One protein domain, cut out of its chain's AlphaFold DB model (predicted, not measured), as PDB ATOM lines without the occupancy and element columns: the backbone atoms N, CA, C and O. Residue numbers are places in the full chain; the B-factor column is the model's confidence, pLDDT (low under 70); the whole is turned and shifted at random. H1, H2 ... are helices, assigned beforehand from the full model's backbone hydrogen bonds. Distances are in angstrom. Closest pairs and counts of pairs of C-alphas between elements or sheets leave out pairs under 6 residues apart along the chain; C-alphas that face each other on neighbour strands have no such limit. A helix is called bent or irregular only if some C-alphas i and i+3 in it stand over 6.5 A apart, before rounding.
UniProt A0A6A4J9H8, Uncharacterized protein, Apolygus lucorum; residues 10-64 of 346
ATOM      1  N   CYS A  10     -50.845 -23.297   3.120       65.81
ATOM      2  CA  CYS A  10     -50.451 -23.581   4.505       65.81
ATOM      3  C   CYS A  10     -49.109 -22.934   4.909       65.81
ATOM      4  O   CYS A  10     -48.957 -22.458   6.031       65.81
ATOM      5  N   CYS A  11     -48.144 -22.837   3.992       73.81
ATOM      6  CA  CYS A  11     -46.873 -22.159   4.246       73.81
ATOM      7  C   CYS A  11     -47.042 -20.632   4.319       73.81
ATOM      8  O   CYS A  11     -46.353 -19.984   5.104       73.81
ATOM      9  N   ARG A  12     -47.983 -20.049   3.554       79.00
ATOM     10  CA  ARG A  12     -48.330 -18.615   3.646       79.00
ATOM     11  C   ARG A  12     -48.898 -18.265   5.025       79.00
ATOM     12  O   ARG A  12     -48.603 -17.192   5.541       79.00
ATOM     13  N   GLU A  13     -49.663 -19.179   5.622       80.44
ATOM     14  CA  GLU A  13     -50.235 -19.036   6.966       80.44
ATOM     15  C   GLU A  13     -49.145 -18.935   8.044       80.44
ATOM     16  O   GLU A  13     -49.141 -17.993   8.840       80.44
ATOM     17  N   LEU A  14     -48.168 -19.849   8.025       82.56
ATOM     18  CA  LEU A  14     -47.028 -19.826   8.948       82.56
ATOM     19  C   LEU A  14     -46.144 -18.591   8.731       82.56
ATOM     20  O   LEU A  14     -45.760 -17.938   9.697       82.56
ATOM     21  N   ILE A  15     -45.857 -18.227   7.476       85.25
ATOM     22  CA  ILE A  15     -45.061 -17.029   7.159       85.25
ATOM     23  C   ILE A  15     -45.726 -15.762   7.713       85.25
ATOM     24  O   ILE A  15     -45.026 -14.904   8.245       85.25
ATOM     25  N   ARG A  16     -47.062 -15.653   7.662       87.75
ATOM     26  CA  ARG A  16     -47.775 -14.501   8.236       87.75
ATOM     27  C   ARG A  16     -47.624 -14.422   9.756       87.75
ATOM     28  O   ARG A  16     -47.346 -13.342  10.261       87.75
ATOM     29  N   HIS A  17     -47.741 -15.547  10.468       84.25
ATOM     30  CA  HIS A  17     -47.521 -15.592  11.921       84.25
ATOM     31  C   HIS A  17     -46.097 -15.156  12.302       84.25
ATOM     32  O   HIS A  17     -45.927 -14.357  13.225       84.25
ATOM     33  N   VAL A  18     -45.086 -15.614  11.553       89.31
ATOM     34  CA  VAL A  18     -43.687 -15.203  11.753       89.31
ATOM     35  C   VAL A  18     -43.518 -13.698  11.524       89.31
ATOM     36  O   VAL A  18     -42.898 -13.040  12.355       89.31
ATOM     37  N   ILE A  19     -44.093 -13.146  10.446       90.69
ATOM     38  CA  ILE A  19     -44.064 -11.703  10.150       90.69
ATOM     39  C   ILE A  19     -44.681 -10.908  11.308       90.69
ATOM     40  O   ILE A  19     -43.989 -10.090  11.903       90.69
ATOM     41  N   THR A  20     -45.915 -11.223  11.722       91.88
ATOM     42  CA  THR A  20     -46.594 -10.519  12.823       91.88
ATOM     43  C   THR A  20     -45.781 -10.534  14.120       91.88
ATOM     44  O   THR A  20     -45.675  -9.506  14.782       91.88
ATOM     45  N   GLN A  21     -45.158 -11.660  14.490       87.38
ATOM     46  CA  GLN A  21     -44.336 -11.700  15.706       87.38
ATOM     47  C   GLN A  21     -43.023 -10.907  15.593       87.38
ATOM     48  O   GLN A  21     -42.543 -10.417  16.615       87.38
ATOM     49  N   VAL A  22     -42.453 -10.767  14.391       88.38
ATOM     50  CA  VAL A  22     -41.255  -9.946  14.138       88.38
ATOM     51  C   VAL A  22     -41.598  -8.455  14.110       88.38
ATOM     52  O   VAL A  22     -40.856  -7.663  14.690       88.38
ATOM     53  N   ASP A  23     -42.724  -8.074  13.506       91.69
ATOM     54  CA  ASP A  23     -43.204  -6.689  13.482       91.69
ATOM     55  C   ASP A  23     -43.510  -6.199  14.908       91.69
ATOM     56  O   ASP A  23     -43.009  -5.156  15.324       91.69
ATOM     57  N   GLU A  24     -44.210  -7.003  15.717       90.00
ATOM     58  CA  GLU A  24     -44.496  -6.692  17.128       90.00
ATOM     59  C   GLU A  24     -43.218  -6.564  17.994       90.00
ATOM     60  O   GLU A  24     -43.178  -5.745  18.912       90.00
ATOM     61  N   GLU A  25     -42.158  -7.339  17.721       90.38
ATOM     62  CA  GLU A  25     -40.843  -7.165  18.374       90.38
ATOM     63  C   GLU A  25     -40.093  -5.917  17.867       90.38
ATOM     64  O   GLU A  25     -39.360  -5.277  18.626       90.38
ATOM     65  N   SER A  26     -40.288  -5.537  16.600       90.88
ATOM     66  CA  SER A  26     -39.705  -4.331  15.999       90.88
ATOM     67  C   SER A  26     -40.328  -3.049  16.565       90.88
ATOM     68  O   SER A  26     -39.602  -2.129  16.953       90.88
ATOM     69  N   GLU A  27     -41.658  -3.014  16.689       92.62
ATOM     70  CA  GLU A  27     -42.406  -1.907  17.294       92.62
ATOM     71  C   GLU A  27     -42.074  -1.743  18.784       92.62
ATOM     72  O   GLU A  27     -41.785  -0.630  19.233       92.62
ATOM     73  N   ALA A  28     -42.029  -2.849  19.537       89.19
ATOM     74  CA  ALA A  28     -41.629  -2.848  20.946       89.19
ATOM     75  C   ALA A  28     -40.138  -2.519  21.160       89.19
ATOM     76  O   ALA A  28     -39.752  -2.091  22.248       89.19
ATOM     77  N   ARG A  29     -39.297  -2.716  20.131       90.38
ATOM     78  CA  ARG A  29     -37.821  -2.642  20.175       90.38
ATOM     79  C   ARG A  29     -37.172  -3.604  21.180       90.38
ATOM     80  O   ARG A  29     -36.020  -3.411  21.567       90.38
ATOM     81  N   GLU A  30     -37.889  -4.653  21.570       89.31
ATOM     82  CA  GLU A  30     -37.456  -5.667  22.528       89.31
ATOM     83  C   GLU A  30     -37.900  -7.059  22.060       89.31
ATOM     84  O   GLU A  30     -38.981  -7.235  21.500       89.31
ATOM     85  N   LEU A  31     -37.055  -8.067  22.293       85.75
ATOM     86  CA  LEU A  31     -37.392  -9.462  22.015       85.75
ATOM     87  C   LEU A  31     -38.299 -10.001  23.123       85.75
ATOM     88  O   LEU A  31     -37.892 -10.042  24.285       85.75
ATOM     89  N   LYS A  32     -39.471 -10.537  22.768       82.94
ATOM     90  CA  LYS A  32     -40.431 -11.124  23.725       82.94
ATOM     91  C   LYS A  32     -39.815 -12.271  24.522       82.94
ATOM     92  O   LYS A  32     -40.213 -12.545  25.655       82.94
ATOM     93  N   HIS A  33     -38.827 -12.946  23.935       85.94
ATOM     94  CA  HIS A  33     -38.004 -13.959  24.583       85.94
ATOM     95  C   HIS A  33     -36.520 -13.747  24.254       85.94
ATOM     96  O   HIS A  33     -36.130 -13.688  23.087       85.94
ATOM     97  N   ALA A  34     -35.673 -13.714  25.287       82.19
ATOM     98  CA  ALA A  34     -34.223 -13.584  25.141       82.19
ATOM     99  C   ALA A  34     -33.612 -14.677  24.237       82.19
ATOM    100  O   ALA A  34     -34.091 -15.812  24.202       82.19
ATOM    101  N   LEU A  35     -32.506 -14.356  23.551       80.69
ATOM    102  CA  LEU A  35     -31.862 -15.212  22.537       80.69
ATOM    103  C   LEU A  35     -31.536 -16.640  23.025       80.69
ATOM    104  O   LEU A  35     -31.656 -17.594  22.259       80.69
ATOM    105  N   ILE A  36     -31.193 -16.786  24.309       79.25
ATOM    106  CA  ILE A  36     -30.998 -18.064  25.017       79.25
ATOM    107  C   ILE A  36     -32.214 -19.007  24.905       79.25
ATOM    108  O   ILE A  36     -32.056 -20.221  24.798       79.25
ATOM    109  N   HIS A  37     -33.439 -18.480  24.871       84.50
ATOM    110  CA  HIS A  37     -34.680 -19.257  24.817       84.50
ATOM    111  C   HIS A  37     -35.129 -19.550  23.377       84.50
ATOM    112  O   HIS A  37     -36.307 -19.451  23.032       84.50
ATOM    113  N   ALA A  38     -34.181 -19.956  22.527       82.00
ATOM    114  CA  ALA A  38     -34.395 -20.179  21.099       82.00
ATOM    115  C   ALA A  38     -35.483 -21.222  20.762       82.00
ATOM    116  O   ALA A  38     -36.004 -21.185  19.650       82.00
ATOM    117  N   ASN A  39     -35.816 -22.149  21.672       83.62
ATOM    118  CA  ASN A  39     -36.976 -23.043  21.527       83.62
ATOM    119  C   ASN A  39     -38.292 -22.251  21.620       83.62
ATOM    120  O   ASN A  39     -39.091 -22.287  20.690       83.62
ATOM    121  N   ARG A  40     -38.471 -21.458  22.688       83.62
ATOM    122  CA  ARG A  40     -39.690 -20.666  22.926       83.62
ATOM    123  C   ARG A  40     -39.949 -19.636  21.823       83.62
ATOM    124  O   ARG A  40     -41.094 -19.463  21.427       83.62
ATOM    125  N   ARG A  41     -38.899 -19.001  21.279       86.75
ATOM    126  CA  ARG A  41     -39.030 -18.101  20.112       86.75
ATOM    127  C   ARG A  41     -39.636 -18.824  18.904       86.75
ATOM    128  O   ARG A  41     -40.604 -18.342  18.333       86.75
ATOM    129  N   ALA A  42     -39.122 -20.007  18.557       85.69
ATOM    130  CA  ALA A  42     -39.654 -20.802  17.447       85.69
ATOM    131  C   ALA A  42     -41.083 -21.322  17.715       85.69
ATOM    132  O   ALA A  42     -41.912 -21.299  16.810       85.69
ATOM    133  N   THR A  43     -41.380 -21.722  18.957       87.44
ATOM    134  CA  THR A  43     -42.730 -22.086  19.431       87.44
ATOM    135  C   THR A  43     -43.729 -20.952  19.167       87.44
ATOM    136  O   THR A  43     -44.786 -21.187  18.587       87.44
ATOM    137  N   GLN A  44     -43.372 -19.717  19.540       84.38
ATOM    138  CA  GLN A  44     -44.231 -18.539  19.397       84.38
ATOM    139  C   GLN A  44     -44.360 -18.057  17.943       84.38
ATOM    140  O   GLN A  44     -45.474 -17.837  17.482       84.38
ATOM    141  N   TYR A  45     -43.253 -17.917  17.205       87.94
ATOM    142  CA  TYR A  45     -43.278 -17.408  15.824       87.94
ATOM    143  C   TYR A  45     -44.029 -18.335  14.859       87.94
ATOM    144  O   TYR A  45     -44.717 -17.860  13.960       87.94
ATOM    145  N   CYS A  46     -43.900 -19.654  15.036       84.19
ATOM    146  CA  CYS A  46     -44.510 -20.647  14.150       84.19
ATOM    147  C   CYS A  46     -45.832 -21.226  14.686       84.19
ATOM    148  O   CYS A  46     -46.406 -22.088  14.027       84.19
ATOM    149  N   ASN A  47     -46.297 -20.790  15.866       83.44
ATOM    150  CA  ASN A  47     -47.505 -21.275  16.550       83.44
ATOM    151  C   ASN A  47     -47.579 -22.818  16.684       83.44
ATOM    152  O   ASN A  47     -48.581 -23.453  16.355       83.44
ATOM    153  N   ILE A  48     -46.486 -23.438  17.146       82.81
ATOM    154  CA  ILE A  48     -46.344 -24.899  17.308       82.81
ATOM    155  C   ILE A  48     -45.736 -25.256  18.664       82.81
ATOM    156  O   ILE A  48     -44.993 -24.473  19.243       82.81
ATOM    157  N   SER A  49     -46.012 -26.460  19.178       83.50
ATOM    158  CA  SER A  49     -45.546 -26.860  20.514       83.50
ATOM    159  C   SER A  49     -44.014 -26.957  20.630       83.50
ATOM    160  O   SER A  49     -43.330 -27.354  19.685       83.50
ATOM    161  N   ASP A  50     -43.474 -26.717  21.830       81.19
ATOM    162  CA  ASP A  50     -42.037 -26.877  22.124       81.19
ATOM    163  C   ASP A  50     -41.546 -28.320  21.866       81.19
ATOM    164  O   ASP A  50     -40.420 -28.546  21.417       81.19
ATOM    165  N   ARG A  51     -42.436 -29.311  22.042       75.38
ATOM    166  CA  ARG A  51     -42.200 -30.718  21.678       75.38
ATOM    167  C   ARG A  51     -42.009 -30.883  20.165       75.38
ATOM    168  O   ARG A  51     -41.115 -31.617  19.751       75.38
ATOM    169  N   THR A  52     -42.803 -30.180  19.355       77.81
ATOM    170  CA  THR A  52     -42.684 -30.144  17.887       77.81
ATOM    171  C   THR A  52     -41.376 -29.474  17.464       77.81
ATOM    172  O   THR A  52     -40.607 -30.060  16.708       77.81
ATOM    173  N   VAL A  53     -41.069 -28.296  18.022       82.50
ATOM    174  CA  VAL A  53     -39.805 -27.568  17.782       82.50
ATOM    175  C   VAL A  53     -38.590 -28.432  18.134       82.50
ATOM    176  O   VAL A  53     -37.620 -28.483  17.379       82.50
ATOM    177  N   SER A  54     -38.648 -29.150  19.256       83.50
ATOM    178  CA  SER A  54     -37.578 -30.049  19.700       83.50
ATOM    179  C   SER A  54     -37.423 -31.290  18.810       83.50
ATOM    180  O   SER A  54     -36.292 -31.731  18.609       83.50
ATOM    181  N   LYS A  55     -38.517 -31.824  18.240       78.69
ATOM    182  CA  LYS A  55     -38.477 -32.921  17.251       78.69
ATOM    183  C   LYS A  55     -37.767 -32.460  15.969       78.69
ATOM    184  O   LYS A  55     -36.738 -33.029  15.619       78.69
ATOM    185  N   ILE A  56     -38.215 -31.340  15.394       81.44
ATOM    186  CA  ILE A  56     -37.654 -30.723  14.175       81.44
ATOM    187  C   ILE A  56     -36.160 -30.399  14.340       81.44
ATOM    188  O   ILE A  56     -35.353 -30.622  13.438       81.44
ATOM    189  N   ARG A  57     -35.748 -29.922  15.522       84.62
ATOM    190  CA  ARG A  57     -34.334 -29.641  15.845       84.62
ATOM    191  C   ARG A  57     -33.453 -30.879  16.003       84.62
ATOM    192  O   ARG A  57     -32.230 -30.737  15.976       84.62
ATOM    193  N   ARG A  58     -34.039 -32.059  16.209       82.00
ATOM    194  CA  ARG A  58     -33.322 -33.337  16.178       82.00
ATOM    195  C   ARG A  58     -33.253 -33.862  14.746       82.00
ATOM    196  O   ARG A  58     -32.157 -34.128  14.271       82.00
ATOM    197  N   GLU A  59     -34.382 -33.868  14.044       79.00
ATOM    198  CA  GLU A  59     -34.488 -34.282  12.638       79.00
ATOM    199  C   GLU A  59     -33.504 -33.500  11.751       79.00
ATOM    200  O   GLU A  59     -32.762 -34.094  10.979       79.00
ATOM    201  N   GLY A  60     -33.371 -32.181  11.948       78.31
ATOM    202  CA  GLY A  60     -32.399 -31.356  11.215       78.31
ATOM    203  C   GLY A  60     -30.924 -31.651  11.526       78.31
ATOM    204  O   GLY A  60     -30.057 -31.334  10.719       78.31
ATOM    205  N   LYS A  61     -30.610 -32.274  12.670       80.50
ATOM    206  CA  LYS A  61     -29.251 -32.762  12.973       80.50
ATOM    207  C   LYS A  61     -28.985 -34.138  12.370       80.50
ATOM    208  O   LYS A  61     -27.839 -34.446  12.072       80.50
ATOM    209  N   GLU A  62     -30.030 -34.945  12.223       76.62
ATOM    210  CA  GLU A  62     -29.980 -36.294  11.654       76.62
ATOM    211  C   GLU A  62     -29.963 -36.245  10.110       76.62
ATOM    212  O   GLU A  62     -29.255 -37.030   9.487       76.62
ATOM    213  N   ALA A  63     -30.649 -35.271   9.497       73.38
ATOM    214  CA  ALA A  63     -30.692 -35.035   8.047       73.38
ATOM    215  C   ALA A  63     -29.525 -34.184   7.491       73.38
ATOM    216  O   ALA A  63     -29.237 -34.222   6.293       73.38
ATOM    217  N   GLY A  64     -28.842 -33.401   8.334       80.06
ATOM    218  CA  GLY A  64     -27.705 -32.568   7.926       80.06
ATOM    219  C   GLY A  64     -28.097 -31.449   6.953       80.06
ATOM    220  O   GLY A  64     -28.701 -30.458   7.356       80.06
TER     221      GLY A  64
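What this domain is: This is residues 10 to 64 of the 346 residues of an uncharacterized protein of Apolygus lucorum (UniProt A0A6A4J9H8). Going along the printed part, you meet a long helix, H1, then a link that folds back so that the short helix H2 comes in with its last residue, Tyr 45, at Val 18 of H1; the second part of H1, the link and H2 make a loose triangle. From H2 a third helix, H3, heads off on the side away from H1, crosswise to H2, and its later residues, 58 to 63, stick out with Gly 64. H2 is thus the piece between two helices that stay apart. The printed part has 55 residues with three named helices in the order H1, H2, H3 and no named strand; its class is all helix. It is only just loose, close to compact, with a radius of gyration of the C-alphas of 12.3 A and spans of 37 by 29 by 19 A.

Where its parts are: Find C-alpha 10 at (-50.451, -23.581, 4.505); there H1, residues 10 to 28, begins, and it runs 27.9 A to C-alpha 28 at (-41.629, -2.848, 20.946). After residues 29 to 34 comes H2, residues 35 to 45, 13.4 A from first to last C-alpha. Look at C-alphas 36 and 39: they are 8.5 A apart, where a regular helix has about 5 A, and H2 is irregular. After residues 46 to 49, H3, residues 50 to 63, runs 19.8 A and ends at C-alpha 63 at (-30.692, -35.035, 8.047).

How they stand to each other: Begin at H1, which touches H2 with residues 17 to 22 alone. The closest C-alphas of the two are those of Val 18 and Tyr 45, 4.6 A apart. Their lines stand at a steep tilt of 50 degrees, with H2's line a rough one, and they run opposite ways. Go on to H3, which touches H2 with residues 50 to 54 alone; the closest C-alphas are those of Thr 43 and Asp 50, 5.5 A apart. H2 and H3 are about perpendicular, at 74 degrees. H1 and H3 are apart. In the backbone of H1 every O i to N i+4 pair is within hydrogen-bond range; in H2 this holds for 4 of 7 pairs and in H3 for 9 of 10.

The domain as a whole: The two C-alphas farthest apart are those of Glu 27 and Glu 62, 37.0 A, and from C-alpha 10 to C-alpha 64 it is 24.7 A. Look at residues 58 to 64, of which 58 to 63 belong to H3: this stretch stands free. The printed part has no cut. The link from H1 to H2 is short, with 6 residues, and the link from H2 to H3 is tight, with 4; no link is long. The mean pLDDT of the printed part is 83.7, and in this model residue 10 alone is under 70.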